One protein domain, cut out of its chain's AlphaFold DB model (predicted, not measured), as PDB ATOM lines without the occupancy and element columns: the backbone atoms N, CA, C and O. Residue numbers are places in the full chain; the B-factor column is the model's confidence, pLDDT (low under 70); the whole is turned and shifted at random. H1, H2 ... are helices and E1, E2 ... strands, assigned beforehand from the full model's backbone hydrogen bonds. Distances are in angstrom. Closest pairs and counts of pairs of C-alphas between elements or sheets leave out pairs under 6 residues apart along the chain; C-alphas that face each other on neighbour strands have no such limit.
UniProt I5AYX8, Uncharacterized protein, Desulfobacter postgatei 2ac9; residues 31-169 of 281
ATOM      1  N   PRO A  31      38.432 -37.678  47.678       95.88
ATOM      2  CA  PRO A  31      37.257 -38.536  47.480       95.88
ATOM      3  C   PRO A  31      36.268 -37.980  46.450       95.88
ATOM      4  O   PRO A  31      35.695 -38.736  45.667       95.88
ATOM      5  N   THR A  32      36.082 -36.658  46.410       96.50
ATOM      6  CA  THR A  32      35.198 -36.008  45.437       96.50
ATOM      7  C   THR A  32      35.718 -36.162  44.008       96.50
ATOM      8  O   THR A  32      34.949 -36.511  43.111       96.50
ATOM      9  N   LEU A  33      37.017 -35.957  43.785       97.75
ATOM     10  CA  LEU A  33      37.630 -36.122  42.465       97.75
ATOM     11  C   LEU A  33      37.768 -37.595  42.063       97.75
ATOM     12  O   LEU A  33      37.590 -37.921  40.893       97.75
ATOM     13  N   GLU A  34      38.037 -38.501  43.009       97.81
ATOM     14  CA  GLU A  34      38.079 -39.948  42.749       97.81
ATOM     15  C   GLU A  34      36.700 -40.443  42.309       97.81
ATOM     16  O   GLU A  34      36.587 -41.234  41.371       97.81
ATOM     17  N   LYS A  35      35.631 -39.925  42.928       97.56
ATOM     18  CA  LYS A  35      34.264 -40.176  42.476       97.56
ATOM     19  C   LYS A  35      34.036 -39.642  41.060       97.56
ATOM     20  O   LYS A  35      33.573 -40.402  40.215       97.56
ATOM     21  N   ALA A  36      34.397 -38.388  40.779       98.25
ATOM     22  CA  ALA A  36      34.248 -37.800  39.443       98.25
ATOM     23  C   ALA A  36      35.007 -38.594  38.364       98.25
ATOM     24  O   ALA A  36      34.495 -38.819  37.267       98.25
ATOM     25  N   TRP A  37      36.206 -39.081  38.690       98.38
ATOM     26  CA  TRP A  37      36.981 -39.964  37.824       98.38
ATOM     27  C   TRP A  37      36.266 -41.285  37.548       98.38
ATOM     28  O   TRP A  37      36.160 -41.713  36.398       98.38
ATOM     29  N   ASN A  38      35.748 -41.929  38.592       98.19
ATOM     30  CA  ASN A  38      35.014 -43.180  38.449       98.19
ATOM     31  C   ASN A  38      33.741 -42.997  37.618       98.19
ATOM     32  O   ASN A  38      33.493 -43.807  36.725       98.19
ATOM     33  N   ASP A  39      32.986 -41.923  37.852       98.38
ATOM     34  CA  ASP A  39      31.793 -41.581  37.074       98.38
ATOM     35  C   ASP A  39      32.152 -41.387  35.589       98.38
ATOM     36  O   ASP A  39      31.504 -41.968  34.717       98.38
ATOM     37  N   TYR A  40      33.247 -40.676  35.287       98.56
ATOM     38  CA  TYR A  40      33.778 -40.534  33.925       98.56
ATOM     39  C   TYR A  40      34.156 -41.874  33.282       98.56
ATOM     40  O   TYR A  40      33.841 -42.124  32.113       98.56
ATOM     41  N   LEU A  41      34.809 -42.770  34.025       98.44
ATOM     42  CA  LEU A  41      35.153 -44.098  33.518       98.44
ATOM     43  C   LEU A  41      33.901 -44.940  33.241       98.44
ATOM     44  O   LEU A  41      33.875 -45.661  32.243       98.44
ATOM     45  N   GLN A  42      32.862 -44.854  34.074       98.31
ATOM     46  CA  GLN A  42      31.592 -45.548  33.823       98.31
ATOM     47  C   GLN A  42      30.862 -44.975  32.605       98.31
ATOM     48  O   GLN A  42      30.462 -45.739  31.721       98.31
ATOM     49  N   ALA A  43      30.774 -43.649  32.497       98.31
ATOM     50  CA  ALA A  43      30.232 -42.971  31.322       98.31
ATOM     51  C   ALA A  43      30.971 -43.400  30.045       98.31
ATOM     52  O   ALA A  43      30.343 -43.807  29.065       98.31
ATOM     53  N   SER A  44      32.303 -43.440  30.087       98.12
ATOM     54  CA  SER A  44      33.138 -43.914  28.980       98.12
ATOM     55  C   SER A  44      32.848 -45.378  28.616       98.12
ATOM     56  O   SER A  44      32.651 -45.699  27.448       98.12
ATOM     57  N   ARG A  45      32.748 -46.289  29.596       98.25
ATOM     58  CA  ARG A  45      32.433 -47.716  29.351       98.25
ATOM     59  C   ARG A  45      31.056 -47.929  28.725       98.25
ATOM     60  O   ARG A  45      30.892 -48.864  27.939       98.25
ATOM     61  N   SER A  46      30.086 -47.070  29.037       97.81
ATOM     62  CA  SER A  46      28.745 -47.146  28.448       97.81
ATOM     63  C   SER A  46      28.754 -46.901  26.932       97.81
ATOM     64  O   SER A  46      27.939 -47.468  26.204       97.81
ATOM     65  N   GLY A  47      29.699 -46.098  26.431       97.69
ATOM     66  CA  GLY A  47      29.703 -45.633  25.044       97.69
ATOM     67  C   GLY A  47      28.612 -44.601  24.728       97.69
ATOM     68  O   GLY A  47      28.379 -44.331  23.553       97.69
ATOM     69  N   ASN A  48      27.932 -44.051  25.740       98.06
ATOM     70  CA  ASN A  48      26.871 -43.057  25.588       98.06
ATOM     71  C   ASN A  48      27.438 -41.632  25.696       98.06
ATOM     72  O   ASN A  48      27.978 -41.245  26.732       98.06
ATOM     73  N   GLU A  49      27.282 -40.841  24.633       97.75
ATOM     74  CA  GLU A  49      27.753 -39.451  24.582       97.75
ATOM     75  C   GLU A  49      27.082 -38.559  25.638       97.75
ATOM     76  O   GLU A  49      27.755 -37.723  26.232       97.75
ATOM     77  N   SER A  50      25.795 -38.768  25.934       97.94
ATOM     78  CA  SER A  50      25.075 -37.963  26.929       97.94
ATOM     79  C   SER A  50      25.575 -38.217  28.354       97.94
ATOM     80  O   SER A  50      25.646 -37.294  29.161       97.94
ATOM     81  N   GLU A  51      25.981 -39.449  28.672       98.19
ATOM     82  CA  GLU A  51      26.622 -39.737  29.962       98.19
ATOM     83  C   GLU A  51      28.046 -39.173  30.016       98.19
ATOM     84  O   GLU A  51      28.492 -38.678  31.054       98.19
ATOM     85  N   LEU A  52      28.761 -39.199  28.886       97.81
ATOM     86  CA  LEU A  52      30.090 -38.601  28.786       97.81
ATOM     87  C   LEU A  52      30.037 -37.082  29.010       97.81
ATOM     88  O   LEU A  52      30.859 -36.550  29.748       97.81
ATOM     89  N   GLU A  53      29.049 -36.387  28.451       97.88
ATOM     90  CA  GLU A  53      28.860 -34.934  28.604       97.88
ATOM     91  C   GLU A  53      28.671 -34.484  30.064       97.88
ATOM     92  O   GLU A  53      29.091 -33.388  30.457       97.88
ATOM     93  N   LYS A  54      28.092 -35.346  30.905       98.06
ATOM     94  CA  LYS A  54      27.928 -35.077  32.341       98.06
ATOM     95  C   LYS A  54      29.254 -35.106  33.103       98.06
ATOM     96  O   LYS A  54      29.354 -34.471  34.148       98.06
ATOM     97  N   THR A  55      30.253 -35.835  32.604       98.44
ATOM     98  CA  THR A  55      31.472 -36.192  33.357       98.44
ATOM     99  C   THR A  55      32.768 -35.668  32.734       98.44
ATOM    100  O   THR A  55      33.770 -35.537  33.434       98.44
ATOM    101  N   MET A  56      32.757 -35.332  31.445       98.38
ATOM    102  CA  MET A  56      33.855 -34.710  30.707       98.38
ATOM    103  C   MET A  56      33.617 -33.203  30.581       98.38
ATOM    104  O   MET A  56      32.482 -32.778  30.364       98.38
ATOM    105  N   SER A  57      34.669 -32.391  30.709       98.31
ATOM    106  CA  SER A  57      34.552 -30.935  30.561       98.31
ATOM    107  C   SER A  57      33.971 -30.576  29.195       98.31
ATOM    108  O   SER A  57      34.283 -31.212  28.176       98.31
ATOM    109  N   SER A  58      33.135 -29.537  29.143       98.19
ATOM    110  CA  SER A  58      32.550 -29.089  27.878       98.19
ATOM    111  C   SER A  58      33.642 -28.633  26.906       98.19
ATOM    112  O   SER A  58      33.551 -28.903  25.707       98.19
ATOM    113  N   PHE A  59      34.715 -28.014  27.413       97.19
ATOM    114  CA  PHE A  59      35.886 -27.650  26.613       97.19
ATOM    115  C   PHE A  59      36.512 -28.856  25.912       97.19
ATOM    116  O   PHE A  59      36.679 -28.837  24.686       97.19
ATOM    117  N   SER A  60      36.823 -29.920  26.652       97.12
ATOM    118  CA  SER A  60      37.476 -31.101  26.091       97.12
ATOM    119  C   SER A  60      36.549 -31.887  25.173       97.12
ATOM    120  O   SER A  60      36.990 -32.332  24.109       97.12
ATOM    121  N   LEU A  61      35.262 -32.012  25.514       98.00
ATOM    122  CA  LEU A  61      34.283 -32.692  24.666       98.00
ATOM    123  C   LEU A  61      34.095 -31.964  23.326       98.00
ATOM    124  O   LEU A  61      34.195 -32.584  22.264       98.00
ATOM    125  N   CYS A  62      33.882 -30.645  23.340       98.00
ATOM    126  CA  CYS A  62      33.737 -29.858  22.113       98.00
ATOM    127  C   CYS A  62      35.031 -29.842  21.288       98.00
ATOM    128  O   CYS A  62      34.983 -29.995  20.067       98.00
ATOM    129  N   SER A  63      36.198 -29.752  21.935       96.88
ATOM    130  CA  SER A  63      37.502 -29.846  21.261       96.88
ATOM    131  C   SER A  63      37.691 -31.192  20.555       96.88
ATOM    132  O   SER A  63      38.136 -31.242  19.406       96.88
ATOM    133  N   LEU A  64      37.315 -32.293  21.207       96.94
ATOM    134  CA  LEU A  64      37.324 -33.633  20.624       96.94
ATOM    135  C   LEU A  64      36.367 -33.734  19.429       96.94
ATOM    136  O   LEU A  64      36.771 -34.208  18.364       96.94
ATOM    137  N   LYS A  65      35.120 -33.270  19.581       97.94
ATOM    138  CA  LYS A  65      34.120 -33.272  18.501       97.94
ATOM    139  C   LYS A  65      34.613 -32.473  17.299       97.94
ATOM    140  O   LYS A  65      34.515 -32.957  16.173       97.94
ATOM    141  N   ASN A  66      35.246 -31.328  17.530       98.06
ATOM    142  CA  ASN A  66      35.855 -30.519  16.481       98.06
ATOM    143  C   ASN A  66      37.006 -31.247  15.777       98.06
ATOM    144  O   ASN A  66      37.046 -31.263  14.544       98.06
ATOM    145  N   LYS A  67      37.910 -31.904  16.516       96.69
ATOM    146  CA  LYS A  67      38.994 -32.720  15.934       96.69
ATOM    147  C   LYS A  67      38.441 -33.865  15.077       96.69
ATOM    148  O   LYS A  67      38.919 -34.082  13.964       96.69
ATOM    149  N   LEU A  68      37.411 -34.564  15.556       97.44
ATOM    150  CA  LEU A  68      36.759 -35.652  14.821       97.44
ATOM    151  C   LEU A  68      36.055 -35.146  13.561       97.44
ATOM    152  O   LEU A  68      36.336 -35.663  12.478       97.44
ATOM    153  N   ALA A  69      35.224 -34.108  13.676       97.50
ATOM    154  CA  ALA A  69      34.519 -33.511  12.545       97.50
ATOM    155  C   ALA A  69      35.499 -33.052  11.460       97.50
ATOM    156  O   ALA A  69      35.308 -33.357  10.285       97.50
ATOM    157  N   SER A  70      36.600 -32.413  11.861       97.94
ATOM    158  CA  SER A  70      37.669 -31.949  10.964       97.94
ATOM    159  C   SER A  70      38.407 -33.094  10.267       97.94
ATOM    160  O   SER A  70      38.851 -32.946   9.132       97.94
ATOM    161  N   ALA A  71      38.488 -34.257  10.916       95.25
ATOM    162  CA  ALA A  71      38.978 -35.502  10.331       95.25
ATOM    163  C   ALA A  71      37.891 -36.282   9.559       95.25
ATOM    164  O   ALA A  71      38.128 -37.426   9.171       95.25
ATOM    165  N   GLN A  72      36.709 -35.692   9.345       94.81
ATOM    166  CA  GLN A  72      35.527 -36.309   8.731       94.81
ATOM    167  C   GLN A  72      34.984 -37.545   9.466       94.81
ATOM    168  O   GLN A  72      34.322 -38.394   8.863       94.81
ATOM    169  N   ARG A  73      35.222 -37.623  10.776       94.88
ATOM    170  CA  ARG A  73      34.749 -38.672  11.686       94.88
ATOM    171  C   ARG A  73      33.678 -38.123  12.628       94.88
ATOM    172  O   ARG A  73      33.548 -36.914  12.798       94.88
ATOM    173  N   SER A  74      32.960 -39.030  13.275       95.69
ATOM    174  CA  SER A  74      32.026 -38.718  14.360       95.69
ATOM    175  C   SER A  74      32.516 -39.343  15.662       95.69
ATOM    176  O   SER A  74      33.334 -40.266  15.636       95.69
ATOM    177  N   LEU A  75      32.020 -38.844  16.795       96.94
ATOM    178  CA  LEU A  75      32.216 -39.493  18.085       96.94
ATOM    179  C   LEU A  75      31.333 -40.744  18.127       96.94
ATOM    180  O   LEU A  75      30.113 -40.638  18.139       96.94
ATOM    181  N   THR A  76      31.947 -41.924  18.054       97.81
ATOM    182  CA  THR A  76      31.219 -43.201  18.064       97.81
ATOM    183  C   THR A  76      31.290 -43.856  19.444       97.81
ATOM    184  O   THR A  76      32.226 -43.567  20.203       97.81
ATOM    185  N   PRO A  77      30.371 -44.782  19.771       98.12
ATOM    186  CA  PRO A  77      30.427 -45.532  21.024       98.12
ATOM    187  C   PRO A  77      31.769 -46.238  21.257       98.12
ATOM    188  O   PRO A  77      32.241 -46.312  22.388       98.12
ATOM    189  N   GLU A  78      32.426 -46.727  20.204       97.50
ATOM    190  CA  GLU A  78      33.736 -47.387  20.285       97.50
ATOM    191  C   GLU A  78      34.843 -46.406  20.675       97.50
ATOM    192  O   GLU A  78      35.723 -46.757  21.464       97.50
ATOM    193  N   ILE A  79      34.799 -45.175  20.152       97.19
ATOM    194  CA  ILE A  79      35.742 -44.117  20.535       97.19
ATOM    195  C   ILE A  79      35.550 -43.771  22.014       97.19
ATOM    196  O   ILE A  79      36.534 -43.723  22.750       97.19
ATOM    197  N   ILE A  80      34.299 -43.605  22.457       98.12
ATOM    198  CA  ILE A  80      33.959 -43.292  23.855       98.12
ATOM    199  C   ILE A  80      34.433 -44.414  24.794       98.12
ATOM    200  O   ILE A  80      35.138 -44.154  25.770       98.12
ATOM    201  N   LYS A  81      34.151 -45.680  24.456       98.00
ATOM    202  CA  LYS A  81      34.647 -46.858  25.198       98.00
ATOM    203  C   LYS A  81      36.171 -46.910  25.267       98.00
ATOM    204  O   LYS A  81      36.735 -47.374  26.261       98.00
ATOM    205  N   GLY A  82      36.842 -46.400  24.236       96.31
ATOM    206  CA  GLY A  82      38.291 -46.245  24.201       96.31
ATOM    207  C   GLY A  82      38.838 -45.404  25.355       96.31
ATOM    208  O   GLY A  82      39.898 -45.736  25.881       96.31
ATOM    209  N   PHE A  83      38.118 -44.380  25.818       96.25
ATOM    210  CA  PHE A  83      38.602 -43.521  26.901       96.25
ATOM    211  C   PHE A  83      38.813 -44.293  28.196       96.25
ATOM    212  O   PHE A  83      39.888 -44.193  28.779       96.25
ATOM    213  N   ALA A  84      37.872 -45.150  28.592       95.31
ATOM    214  CA  ALA A  84      38.057 -46.011  29.759       95.31
ATOM    215  C   ALA A  84      39.187 -47.035  29.566       95.31
ATOM    216  O   ALA A  84      39.915 -47.322  30.512       95.31
ATOM    217  N   LYS A  85      39.355 -47.574  28.352       93.56
ATOM    218  CA  LYS A  85      40.393 -48.573  28.047       93.56
ATOM    219  C   LYS A  85      41.815 -48.023  28.199       93.56
ATOM    220  O   LYS A  85      42.695 -48.748  28.649       93.56
ATOM    221  N   TYR A  86      42.043 -46.778  27.784       91.62
ATOM    222  CA  TYR A  86      43.374 -46.157  27.769       91.62
ATOM    223  C   TYR A  86      43.631 -45.223  28.960       91.62
ATOM    224  O   TYR A  86      44.683 -44.590  29.033       91.62
ATOM    225  N   SER A  87      42.681 -45.132  29.889       93.38
ATOM    226  CA  SER A  87      42.790 -44.296  31.080       93.38
ATOM    227  C   SER A  87      43.709 -44.903  32.151       93.38
ATOM    228  O   SER A  87      43.805 -46.129  32.246       93.38
ATOM    229  N   PRO A  88      44.364 -44.076  32.992       91.81
ATOM    230  CA  PRO A  88      45.134 -44.564  34.133       91.81
ATOM    231  C   PRO A  88      44.278 -45.379  35.112       91.81
ATOM    232  O   PRO A  88      43.202 -44.953  35.530       91.81
ATOM    233  N   ASP A  89      44.783 -46.543  35.517       92.38
ATOM    234  CA  ASP A  89      44.165 -47.370  36.553       92.38
ATOM    235  C   ASP A  89      44.705 -46.962  37.930       92.38
ATOM    236  O   ASP A  89      45.684 -47.526  38.424       92.38
ATOM    237  N   ILE A  90      44.069 -45.952  38.533       93.88
ATOM    238  CA  ILE A  90      44.494 -45.378  39.820       93.88
ATOM    239  C   ILE A  90      44.430 -46.379  40.982       93.88
ATOM    240  O   ILE A  90      45.109 -46.182  41.984       93.88
ATOM    241  N   SER A  91      43.677 -47.481  40.850       92.88
ATOM    242  CA  SER A  91      43.595 -48.528  41.882       92.88
ATOM    243  C   SER A  91      44.906 -49.302  42.062       92.88
ATOM    244  O   SER A  91      45.118 -49.942  43.089       92.88
ATOM    245  N   LYS A  92      45.803 -49.222  41.073       93.62
ATOM    246  CA  LYS A  92      47.125 -49.864  41.062       93.62
ATOM    247  C   LYS A  92      48.264 -48.878  41.326       93.62
ATOM    248  O   LYS A  92      49.407 -49.156  40.962       93.62
ATOM    249  N   MET A  93      47.960 -47.701  41.869       96.12
ATOM    250  CA  MET A  93      48.922 -46.616  42.045       96.12
ATOM    251  C   MET A  93      48.861 -46.046  43.465       96.12
ATOM    252  O   MET A  93      47.811 -46.026  44.102       96.12
ATOM    253  N   GLU A  94      49.996 -45.557  43.957       96.06
ATOM    254  CA  GLU A  94      50.099 -44.836  45.227       96.06
ATOM    255  C   GLU A  94      49.587 -43.402  45.028       96.06
ATOM    256  O   GLU A  94      49.919 -42.739  44.045       96.06
ATOM    257  N   PHE A  95      48.758 -42.909  45.947       96.12
ATOM    258  CA  PHE A  95      48.291 -41.525  45.903       96.12
ATOM    259  C   PHE A  95      49.445 -40.572  46.242       96.12
ATOM    260  O   PHE A  95      50.008 -40.655  47.330       96.12
ATOM    261  N   ALA A  96      49.770 -39.660  45.326       94.94
ATOM    262  CA  ALA A  96      50.865 -38.706  45.493       94.94
ATOM    263  C   ALA A  96      50.387 -37.337  46.000       94.94
ATOM    264  O   ALA A  96      51.126 -36.657  46.708       94.94
ATOM    265  N   GLY A  97      49.163 -36.921  45.658       95.12
ATOM    266  CA  GLY A  97      48.608 -35.657  46.140       95.12
ATOM    267  C   GLY A  97      47.431 -35.126  45.325       95.12
ATOM    268  O   GLY A  97      47.056 -35.672  44.286       95.12
ATOM    269  N   VAL A  98      46.864 -34.024  45.819       96.69
ATOM    270  CA  VAL A  98      45.943 -33.157  45.076       96.69
ATOM    271  C   VAL A  98      46.673 -31.852  44.784       96.69
ATOM    272  O   VAL A  98      47.273 -31.265  45.682       96.69
ATOM    273  N   LEU A  99      46.606 -31.398  43.536       96.19
ATOM    274  CA  LEU A  99      46.997 -30.044  43.152       96.19
ATOM    275  C   LEU A  99      45.725 -29.229  42.931       96.19
ATOM    276  O   LEU A  99      44.822 -29.704  42.251       96.19
ATOM    277  N   GLU A 100      45.657 -28.013  43.456       95.31
ATOM    278  CA  GLU A 100      44.484 -27.148  43.324       95.31
ATOM    279  C   GLU A 100      44.903 -25.743  42.909       95.31
ATOM    280  O   GLU A 100      45.928 -25.219  43.358       95.31
ATOM    281  N   LYS A 101      44.109 -25.138  42.028       95.44
ATOM    282  CA  LYS A 101      44.207 -23.729  41.673       95.44
ATOM    283  C   LYS A 101      42.848 -23.276  41.155       95.44
ATOM    284  O   LYS A 101      42.465 -23.683  40.064       95.44
ATOM    285  N   GLY A 102      42.149 -22.437  41.923       94.19
ATOM    286  CA  GLY A 102      40.826 -21.907  41.564       94.19
ATOM    287  C   GLY A 102      39.828 -23.010  41.199       94.19
ATOM    288  O   GLY A 102      39.705 -24.005  41.905       94.19
ATOM    289  N   ASP A 103      39.173 -22.871  40.049       96.56
ATOM    290  CA  ASP A 103      38.221 -23.851  39.509       96.56
ATOM    291  C   ASP A 103      38.895 -25.049  38.817       96.56
ATOM    292  O   ASP A 103      38.268 -25.777  38.039       96.56
ATOM    293  N   ASN A 104      40.192 -25.260  39.038       97.44
ATOM    294  CA  ASN A 104      40.934 -26.404  38.528       97.44
ATOM    295  C   ASN A 104      41.515 -27.221  39.685       97.44
ATOM    296  O   ASN A 104      42.039 -26.681  40.659       97.44
ATOM    297  N   ALA A 105      41.505 -28.540  39.525       97.62
ATOM    298  CA  ALA A 105      42.211 -29.439  40.422       97.62
ATOM    299  C   ALA A 105      42.817 -30.607  39.651       97.62
ATOM    300  O   ALA A 105      42.408 -30.912  38.533       97.62
ATOM    301  N   SER A 106      43.805 -31.278  40.229       97.44
ATOM    302  CA  SER A 106      44.353 -32.516  39.689       97.44
ATOM    303  C   SER A 106      44.543 -33.556  40.777       97.44
ATOM    304  O   SER A 106      45.126 -33.271  41.821       97.44
ATOM    305  N   LEU A 107      44.098 -34.779  40.496       97.69
ATOM    306  CA  LEU A 107      44.525 -35.954  41.245       97.69
ATOM    307  C   LEU A 107      45.838 -36.457  40.673       97.69
ATOM    308  O   LEU A 107      45.938 -36.653  39.459       97.69
ATOM    309  N   VAL A 108      46.813 -36.709  41.539       97.62
ATOM    310  CA  VAL A 108      48.106 -37.254  41.140       97.62
ATOM    311  C   VAL A 108      48.344 -38.582  41.838       97.62
ATOM    312  O   VAL A 108      48.302 -38.680  43.066       97.62
ATOM    313  N   TYR A 109      48.641 -39.597  41.036       97.62
ATOM    314  CA  TYR A 109      49.067 -40.910  41.498       97.62
ATOM    315  C   TYR A 109      50.433 -41.249  40.926       97.62
ATOM    316  O   TYR A 109      50.819 -40.744  39.873       97.62
ATOM    317  N   VAL A 110      51.151 -42.136  41.597       97.25
ATOM    318  CA  VAL A 110      52.478 -42.590  41.199       97.25
ATOM    319  C   VAL A 110      52.574 -44.105  41.276       97.25
ATOM    320  O   VAL A 110      51.974 -44.749  42.134       97.25
ATOM    321  N   ARG A 111      53.337 -44.696  40.365       95.62
ATOM    322  CA  ARG A 111      53.756 -46.097  40.450       95.62
ATOM    323  C   ARG A 111      55.207 -46.238  40.029       95.62
ATOM    324  O   ARG A 111      55.714 -45.409  39.270       95.62
ATOM    325  N   ASP A 112      55.840 -47.321  40.457       93.94
ATOM    326  CA  ASP A 112      57.077 -47.771  39.826       93.94
ATOM    327  C   ASP A 112      56.812 -48.038  38.335       93.94
ATOM    328  O   ASP A 112      55.843 -48.709  37.966       93.94
ATOM    329  N   SER A 113      57.643 -47.463  37.471       91.44
ATOM    330  CA  SER A 113      57.530 -47.659  36.025       91.44
ATOM    331  C   SER A 113      58.082 -49.015  35.562       91.44
ATOM    332  O   SER A 113      57.817 -49.417  34.428       91.44
ATOM    333  N   GLY A 114      58.879 -49.693  36.396       92.12
ATOM    334  CA  GLY A 114      59.678 -50.866  36.036       92.12
ATOM    335  C   GLY A 114      60.847 -50.548  35.097       92.12
ATOM    336  O   GLY A 114      61.495 -51.462  34.588       92.12
ATOM    337  N   LYS A 115      61.107 -49.263  34.830       93.12
ATOM    338  CA  LYS A 115      62.160 -48.779  33.932       93.12
ATOM    339  C   LYS A 115      63.284 -48.117  34.717       93.12
ATOM    340  O   LYS A 115      63.112 -47.683  35.857       93.12
ATOM    341  N   LYS A 116      64.428 -47.997  34.049       93.94
ATOM    342  CA  LYS A 116      65.570 -47.208  34.498       93.94
ATOM    343  C   LYS A 116      65.843 -46.075  33.515       93.94
ATOM    344  O   LYS A 116      65.574 -46.230  32.322       93.94
ATOM    345  N   ASP A 117      66.355 -44.957  34.013       90.62
ATOM    346  CA  ASP A 117      66.838 -43.864  33.173       90.62
ATOM    347  C   ASP A 117      68.176 -44.223  32.491       90.62
ATOM    348  O   ASP A 117      68.719 -45.318  32.669       90.62
ATOM    349  N   ALA A 118      68.722 -43.296  31.697       90.56
ATOM    350  CA  ALA A 118      69.995 -43.492  30.995       90.56
ATOM    351  C   ALA A 118      71.196 -43.709  31.939       90.56
ATOM    352  O   ALA A 118      72.215 -44.252  31.519       90.56
ATOM    353  N   SER A 119      71.074 -43.306  33.205       89.81
ATOM    354  CA  SER A 119      72.081 -43.479  34.252       89.81
ATOM    355  C   SER A 119      71.834 -44.727  35.111       89.81
ATOM    356  O   SER A 119      72.595 -44.989  36.038       89.81
ATOM    357  N   GLY A 120      70.807 -45.524  34.802       91.88
ATOM    358  CA  GLY A 120      70.471 -46.751  35.521       91.88
ATOM    359  C   GLY A 120      69.621 -46.547  36.779       91.88
ATOM    360  O   GLY A 120      69.373 -47.526  37.492       91.88
ATOM    361  N   ASN A 121      69.141 -45.330  37.051       91.94
ATOM    362  CA  ASN A 121      68.312 -45.045  38.221       91.94
ATOM    363  C   ASN A 121      66.861 -45.471  37.979       91.94
ATOM    364  O   ASN A 121      66.346 -45.279  36.874       91.94
ATOM    365  N   PRO A 122      66.167 -46.018  38.993       94.88
ATOM    366  CA  PRO A 122      64.764 -46.393  38.864       94.88
ATOM    367  C   PRO A 122      63.887 -45.177  38.551       94.88
ATOM    368  O   PRO A 122      64.092 -44.087  39.090       94.88
ATOM    369  N   MET A 123      62.882 -45.376  37.704       96.25
ATOM    370  CA  MET A 123      61.927 -44.340  37.317       96.25
ATOM    371  C   MET A 123      60.538 -44.612  37.895       96.25
ATOM    372  O   MET A 123      60.089 -45.756  37.971       96.25
ATOM    373  N   ALA A 124      59.818 -43.548  38.223       96.06
ATOM    374  CA  ALA A 124      58.415 -43.583  38.595       96.06
ATOM    375  C   ALA A 124      57.558 -42.940  37.497       96.06
ATOM    376  O   ALA A 124      57.939 -41.920  36.920       96.06
ATOM    377  N   THR A 125      56.386 -43.515  37.234       96.31
ATOM    378  CA  THR A 125      55.372 -42.912  36.360       96.31
ATOM    379  C   THR A 125      54.329 -42.218  37.222       96.31
ATOM    380  O   THR A 125      53.588 -42.877  37.956       96.31
ATOM    381  N   PHE A 126      54.240 -40.898  37.094       96.69
ATOM    382  CA  PHE A 126      53.153 -40.098  37.643       96.69
ATOM    383  C   PHE A 126      52.006 -40.024  36.640       96.69
ATOM    384  O   PHE A 126      52.231 -39.747  35.462       96.69
ATOM    385  N   SER A 127      50.781 -40.225  37.111       97.12
ATOM    386  CA  SER A 127      49.551 -39.996  36.360       97.12
ATOM    387  C   SER A 127      48.791 -38.848  37.006       97.12
ATOM    388  O   SER A 127      48.380 -38.954  38.161       97.12
ATOM    389  N   ALA A 128      48.603 -37.765  36.257       97.31
ATOM    390  CA  ALA A 128      47.791 -36.632  36.675       97.31
ATOM    391  C   ALA A 128      46.470 -36.632  35.900       97.31
ATOM    392  O   ALA A 128      46.460 -36.722  34.667       97.31
ATOM    393  N   ILE A 129      45.363 -36.530  36.627       97.88
ATOM    394  CA  ILE A 129      44.011 -36.400  36.081       97.88
ATOM    395  C   ILE A 129      43.535 -35.002  36.445       97.88
ATOM    396  O   ILE A 129      43.334 -34.716  37.624       97.88
ATOM    397  N   LYS A 130      43.396 -34.133  35.445       97.75
ATOM    398  CA  LYS A 130      42.934 -32.756  35.612       97.75
ATOM    399  C   LYS A 130      41.414 -32.702  35.568       97.75
ATOM    400  O   LYS A 130      40.785 -33.286  34.684       97.75
ATOM    401  N   PHE A 131      40.855 -31.912  36.472       98.31
ATOM    402  CA  PHE A 131      39.442 -31.608  36.572       98.31
ATOM    403  C   PHE A 131      39.197 -30.105  36.503       98.31
ATOM    404  O   PHE A 131      40.045 -29.300  36.901       98.31
ATOM    405  N   VAL A 132      38.003 -29.746  36.047       98.06
ATOM    406  CA  VAL A 132      37.468 -28.384  36.096       98.06
ATOM    407  C   VAL A 132      36.118 -28.377  36.805       98.06
ATOM    408  O   VAL A 132      35.368 -29.355  36.730       98.06
ATOM    409  N   LYS A 133      35.823 -27.289  37.516       97.62
ATOM    410  CA  LYS A 133      34.588 -27.116  38.286       97.62
ATOM    411  C   LYS A 133      33.518 -26.410  37.447       97.62
ATOM    412  O   LYS A 133      33.433 -25.191  37.436       97.62
ATOM    413  N   GLU A 134      32.709 -27.184  36.727       96.00
ATOM    414  CA  GLU A 134      31.512 -26.695  36.020       96.00
ATOM    415  C   GLU A 134      30.273 -26.846  36.936       96.00
ATOM    416  O   GLU A 134      30.321 -26.494  38.113       96.00
ATOM    417  N   SER A 135      29.171 -27.443  36.458       93.38
ATOM    418  CA  SER A 135      28.046 -27.878  37.312       93.38
ATOM    419  C   SER A 135      28.432 -28.953  38.344       93.38
ATOM    420  O   SER A 135      27.661 -29.272  39.245       93.38
ATOM    421  N   GLY A 136      29.634 -29.505  38.207       95.69
ATOM    422  CA  GLY A 136      30.320 -30.418  39.105       95.69
ATOM    423  C   GLY A 136      31.778 -30.542  38.660       95.69
ATOM    424  O   GLY A 136      32.202 -29.892  37.701       95.69
ATOM    425  N   TRP A 137      32.554 -31.388  39.334       97.88
ATOM    426  CA  TRP A 137      33.911 -31.692  38.886       97.88
ATOM    427  C   TRP A 137      33.867 -32.609  37.668       97.88
ATOM    428  O   TRP A 137      33.360 -33.727  37.751       97.88
ATOM    429  N   LYS A 138      34.413 -32.140  36.547       98.56
ATOM    430  CA  LYS A 138      34.481 -32.896  35.294       98.56
ATOM    431  C   LYS A 138      35.917 -33.112  34.856       98.56
ATOM    432  O   LYS A 138      36.760 -32.241  35.053       98.56
ATOM    433  N   VAL A 139      36.185 -34.261  34.242       98.25
ATOM    434  CA  VAL A 139      37.503 -34.616  33.707       98.25
ATOM    435  C   VAL A 139      37.802 -33.749  32.490       98.25
ATOM    436  O   VAL A 139      37.050 -33.748  31.517       98.25
ATOM    437  N   ASP A 140      38.915 -33.028  32.542       97.75
ATOM    438  CA  ASP A 140      39.354 -32.127  31.478       97.75
ATOM    439  C   ASP A 140      40.476 -32.752  30.652       97.75
ATOM    440  O   ASP A 140      40.407 -32.800  29.426       97.75
ATOM    441  N   ALA A 141      41.497 -33.288  31.318       96.25
ATOM    442  CA  ALA A 141      42.656 -33.874  30.660       96.25
ATOM    443  C   ALA A 141      43.319 -34.935  31.544       96.25
ATOM    444  O   ALA A 141      43.159 -34.950  32.764       96.25
ATOM    445  N   THR A 142      44.102 -35.811  30.925       95.81
ATOM    446  CA  THR A 142      44.971 -36.755  31.629       95.81
ATOM    447  C   THR A 142      46.372 -36.676  31.054       95.81
ATOM    448  O   THR A 142      46.566 -36.398  29.868       95.81
ATOM    449  N   MET A 143      47.372 -36.935  31.888       94.56
ATOM    450  CA  MET A 143      48.747 -37.055  31.427       94.56
ATOM    451  C   MET A 143      49.533 -38.053  32.266       94.56
ATOM    452  O   MET A 143      49.274 -38.231  33.454       94.56
ATOM    453  N   ASN A 144      50.538 -38.652  31.630       93.81
ATOM    454  CA  ASN A 144      51.561 -39.439  32.299       93.81
ATOM    455  C   ASN A 144      52.917 -38.740  32.159       93.81
ATOM    456  O   ASN A 144      53.254 -38.221  31.087       93.81
ATOM    457  N   CYS A 145      53.696 -38.744  33.232       92.31
ATOM    458  CA  CYS A 145      55.030 -38.167  33.295       92.31
ATOM    459  C   CYS A 145      55.965 -39.147  34.004       92.31
ATOM    460  O   CYS A 145      55.740 -39.492  35.162       92.31
ATOM    461  N   ASP A 146      57.004 -39.596  33.301       93.69
ATOM    462  CA  ASP A 146      58.055 -40.413  33.896       93.69
ATOM    463  C   ASP A 146      59.114 -39.481  34.510       93.69
ATOM    464  O   ASP A 146      59.630 -38.589  33.833       93.69
ATOM    465  N   LYS A 147      59.436 -39.682  35.792       94.12
ATOM    466  CA  LYS A 147      60.483 -38.955  36.534       94.12
ATOM    467  C   LYS A 147      61.398 -39.965  37.242       94.12
ATOM    468  O   LYS A 147      60.969 -41.098  37.473       94.12
ATOM    469  N   PRO A 148      62.632 -39.595  37.628       94.31
ATOM    470  CA  PRO A 148      63.417 -40.412  38.551       94.31
ATOM    471  C   PRO A 148      62.599 -40.727  39.805       94.31
ATOM    472  O   PRO A 148      61.886 -39.859  40.309       94.31
ATOM    473  N   MET A 149      62.668 -41.960  40.305       93.69
ATOM    474  CA  MET A 149      61.907 -42.377  41.490       93.69
ATOM    475  C   MET A 149      62.383 -41.653  42.755       93.69
ATOM    476  O   MET A 149      61.574 -41.326  43.625       93.69
ATOM    477  N   TYR A 150      63.683 -41.371  42.820       93.56
ATOM    478  CA  TYR A 150      64.329 -40.700  43.935       93.56
ATOM    479  C   TYR A 150      65.072 -39.455  43.458       93.56
ATOM    480  O   TYR A 150      65.570 -39.398  42.333       93.56
ATOM    481  N   GLN A 151      65.144 -38.467  44.339       91.56
ATOM    482  CA  GLN A 151      65.997 -37.296  44.208       91.56
ATOM    483  C   GLN A 151      67.445 -37.664  44.574       91.56
ATOM    484  O   GLN A 151      67.704 -38.724  45.146       91.56
ATOM    485  N   ASN A 152      68.395 -36.766  44.295       89.69
ATOM    486  CA  ASN A 152      69.816 -36.987  44.608       89.69
ATOM    487  C   ASN A 152      70.088 -37.183  46.114       89.69
ATOM    488  O   ASN A 152      71.104 -37.764  46.478       89.69
ATOM    489  N   ASP A 153      69.189 -36.709  46.983       91.31
ATOM    490  CA  ASP A 153      69.254 -36.874  48.442       91.31
ATOM    491  C   ASP A 153      68.590 -38.176  48.945       91.31
ATOM    492  O   ASP A 153      68.490 -38.400  50.152       91.31
ATOM    493  N   GLY A 154      68.116 -39.033  48.033       89.38
ATOM    494  CA  GLY A 154      67.461 -40.307  48.335       89.38
ATOM    495  C   GLY A 154      65.974 -40.206  48.688       89.38
ATOM    496  O   GLY A 154      65.326 -41.237  48.881       89.38
ATOM    497  N   ARG A 155      65.382 -39.006  48.753       92.62
ATOM    498  CA  ARG A 155      63.936 -38.853  48.993       92.62
ATOM    499  C   ARG A 155      63.135 -39.226  47.753       92.62
ATOM    500  O   ARG A 155      63.585 -39.010  46.631       92.62
ATOM    501  N   LYS A 156      61.909 -39.736  47.940       92.06
ATOM    502  CA  LYS A 156      60.975 -39.955  46.821       92.06
ATOM    503  C   LYS A 156      60.767 -38.643  46.053       92.06
ATOM    504  O   LYS A 156      60.631 -37.565  46.640       92.06
ATOM    505  N   THR A 157      60.737 -38.733  44.731       93.56
ATOM    506  CA  THR A 157      60.435 -37.586  43.873       93.56
ATOM    507  C   THR A 157      58.987 -37.145  44.067       93.56
ATOM    508  O   THR A 157      58.079 -37.969  44.101       93.56
ATOM    509  N   GLY A 158      58.774 -35.835  44.198       92.19
ATOM    510  CA  GLY A 158      57.444 -35.230  44.263       92.19
ATOM    511  C   GLY A 158      56.893 -34.839  42.889       92.19
ATOM    512  O   GLY A 158      57.611 -34.824  41.879       92.19
ATOM    513  N   PHE A 159      55.612 -34.472  42.881       94.19
ATOM    514  CA  PHE A 159      54.907 -33.964  41.710       94.19
ATOM    515  C   PHE A 159      54.263 -32.612  42.020       94.19
ATOM    516  O   PHE A 159      53.542 -32.483  43.008       94.19
ATOM    517  N   TYR A 160      54.506 -31.616  41.174       93.44
ATOM    518  CA  TYR A 160      54.144 -30.222  41.422       93.44
ATOM    519  C   TYR A 160      53.425 -29.599  40.222       93.44
ATOM    520  O   TYR A 160      53.427 -30.137  39.118       93.44
ATOM    521  N   LEU A 161      52.840 -28.410  40.413       92.56
ATOM    522  CA  LEU A 161      52.171 -27.660  39.340       92.56
ATOM    523  C   LEU A 161      53.071 -27.426  38.116       92.56
ATOM    524  O   LEU A 161      52.588 -27.466  36.991       92.56
ATOM    525  N   SER A 162      54.371 -27.209  38.327       92.88
ATOM    526  CA  SER A 162      55.356 -27.008  37.257       92.88
ATOM    527  C   SER A 162      55.628 -28.262  36.422       92.88
ATOM    528  O   SER A 162      56.185 -28.150  35.336       92.88
ATOM    529  N   ASP A 163      55.254 -29.446  36.917       94.06
ATOM    530  CA  ASP A 163      55.383 -30.705  36.181       94.06
ATOM    531  C   ASP A 163      54.202 -30.940  35.215       94.06
ATOM    532  O   ASP A 163      54.236 -31.870  34.403       94.06
ATOM    533  N   LEU A 164      53.140 -30.124  35.291       93.38
ATOM    534  CA  LEU A 164      52.000 -30.195  34.377       93.38
ATOM    535  C   LEU A 164      52.413 -29.764  32.971       93.38
ATOM    536  O   LEU A 164      52.944 -28.675  32.761       93.38
ATOM    537  N   ARG A 165      52.104 -30.607  31.979       90.94
ATOM    538  CA  ARG A 165      52.191 -30.209  30.570       90.94
ATOM    539  C   ARG A 165      51.168 -29.120  30.267       90.94
ATOM    540  O   ARG A 165      50.171 -28.990  30.974       90.94
ATOM    541  N   GLN A 166      51.385 -28.379  29.185       87.25
ATOM    542  CA  GLN A 166      50.547 -27.243  28.800       87.25
ATOM    543  C   GLN A 166      49.053 -27.597  28.704       87.25
ATOM    544  O   GLN A 166      48.210 -26.805  29.121       87.25
ATOM    545  N   GLU A 167      48.710 -28.796  28.230       85.38
ATOM    546  CA  GLU A 167      47.320 -29.258  28.123       85.38
ATOM    547  C   GLU A 167      46.671 -29.476  29.499       85.38
ATOM    548  O   GLU A 167      45.464 -29.302  29.659       85.38
ATOM    549  N   CYS A 168      47.477 -29.816  30.508       91.44
ATOM    550  CA  CYS A 168      47.053 -30.008  31.895       91.44
ATOM    551  C   CYS A 168      47.356 -28.798  32.793       91.44
ATOM    552  O   CYS A 168      47.095 -28.852  33.994       91.44
ATOM    553  N   ALA A 169      47.898 -27.710  32.242       91.62
ATOM    554  CA  ALA A 169      48.205 -26.520  33.016       91.62
ATOM    555  C   ALA A 169      46.930 -25.959  33.662       91.62
ATOM    556  O   ALA A 169      45.846 -25.957  33.063       91.62
TER     557      ALA A 169
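This is residues 31 to 169 of the 281 residues of an uncharacterized protein of Desulfobacter postgatei 2ac9 (UniProt I5AYX8). A long, twisted sheet of four strands has its helices gathered at one end: H1 crosses one face, H2 and H3 only graze the sheet, and H4 is off it. The last 21 residues, without a named element, reach out at the far end near Asp 153 and fold back along the sheet. The 139 printed residues hold H1 H2 H3 H4 E1 E2 E3 E4 in chain order, class mixed; the antiparallel sheet, order E1 E2 E3 E4, is a meander, each strand the neighbour of the one before. The whole is compact, radius of gyration of the C-alphas 16.3 A, yet elongated, 49 by 31 by 26 A.

H1, residues 31 to 46, forms a helical hairpin with H2, residues 49 to 55; the closest C-alphas, of Tyr 40 and Thr 55, are 4.9 A apart. H3, residues 58 to 70, is close to H2 but not clearly touching, with C-alphas 53 and 61 7.1 A apart. H4, residues 77 to 86, touches residues 41 to 46 of H1 alone (Arg 45 to Lys 81, C-alphas 4.8 A) at a steep tilt of 43 degrees. In the sheet, E1, residues 94 to 101, pairs with E2, residues 104 to 116, N 99 and O 106 being 2.9 A apart; E3, residues 122 to 133, pairs with E2 by N 127 and O 109, 2.8 A, and with E4, residues 137 to 148, by N 128 and O 143, 2.9 A. H1 is on the sheet at a height of 9.0 A, across the strands, in two layers, helix on one face. Every O i to N i+4 pair is within hydrogen-bond range in H1 and H3, 4 of 6 in H4, and 1 of 3 in H2, with 3 of 4 O i to N i+3 pairs.

H1 begins at C-alpha 31 (37.257, -38.536, 47.480) and spans 22.6 A; E3 spans 35.8 A and E4, 30.8 A, ends at C-alpha 148 (63.417, -40.412, 38.551).

The C-alphas farthest apart, of Gln 72 and Asp 153, are 52.1 A apart. The printed part has no cut, no link between named elements is long, and no printed residue is under 70 in pLDDT.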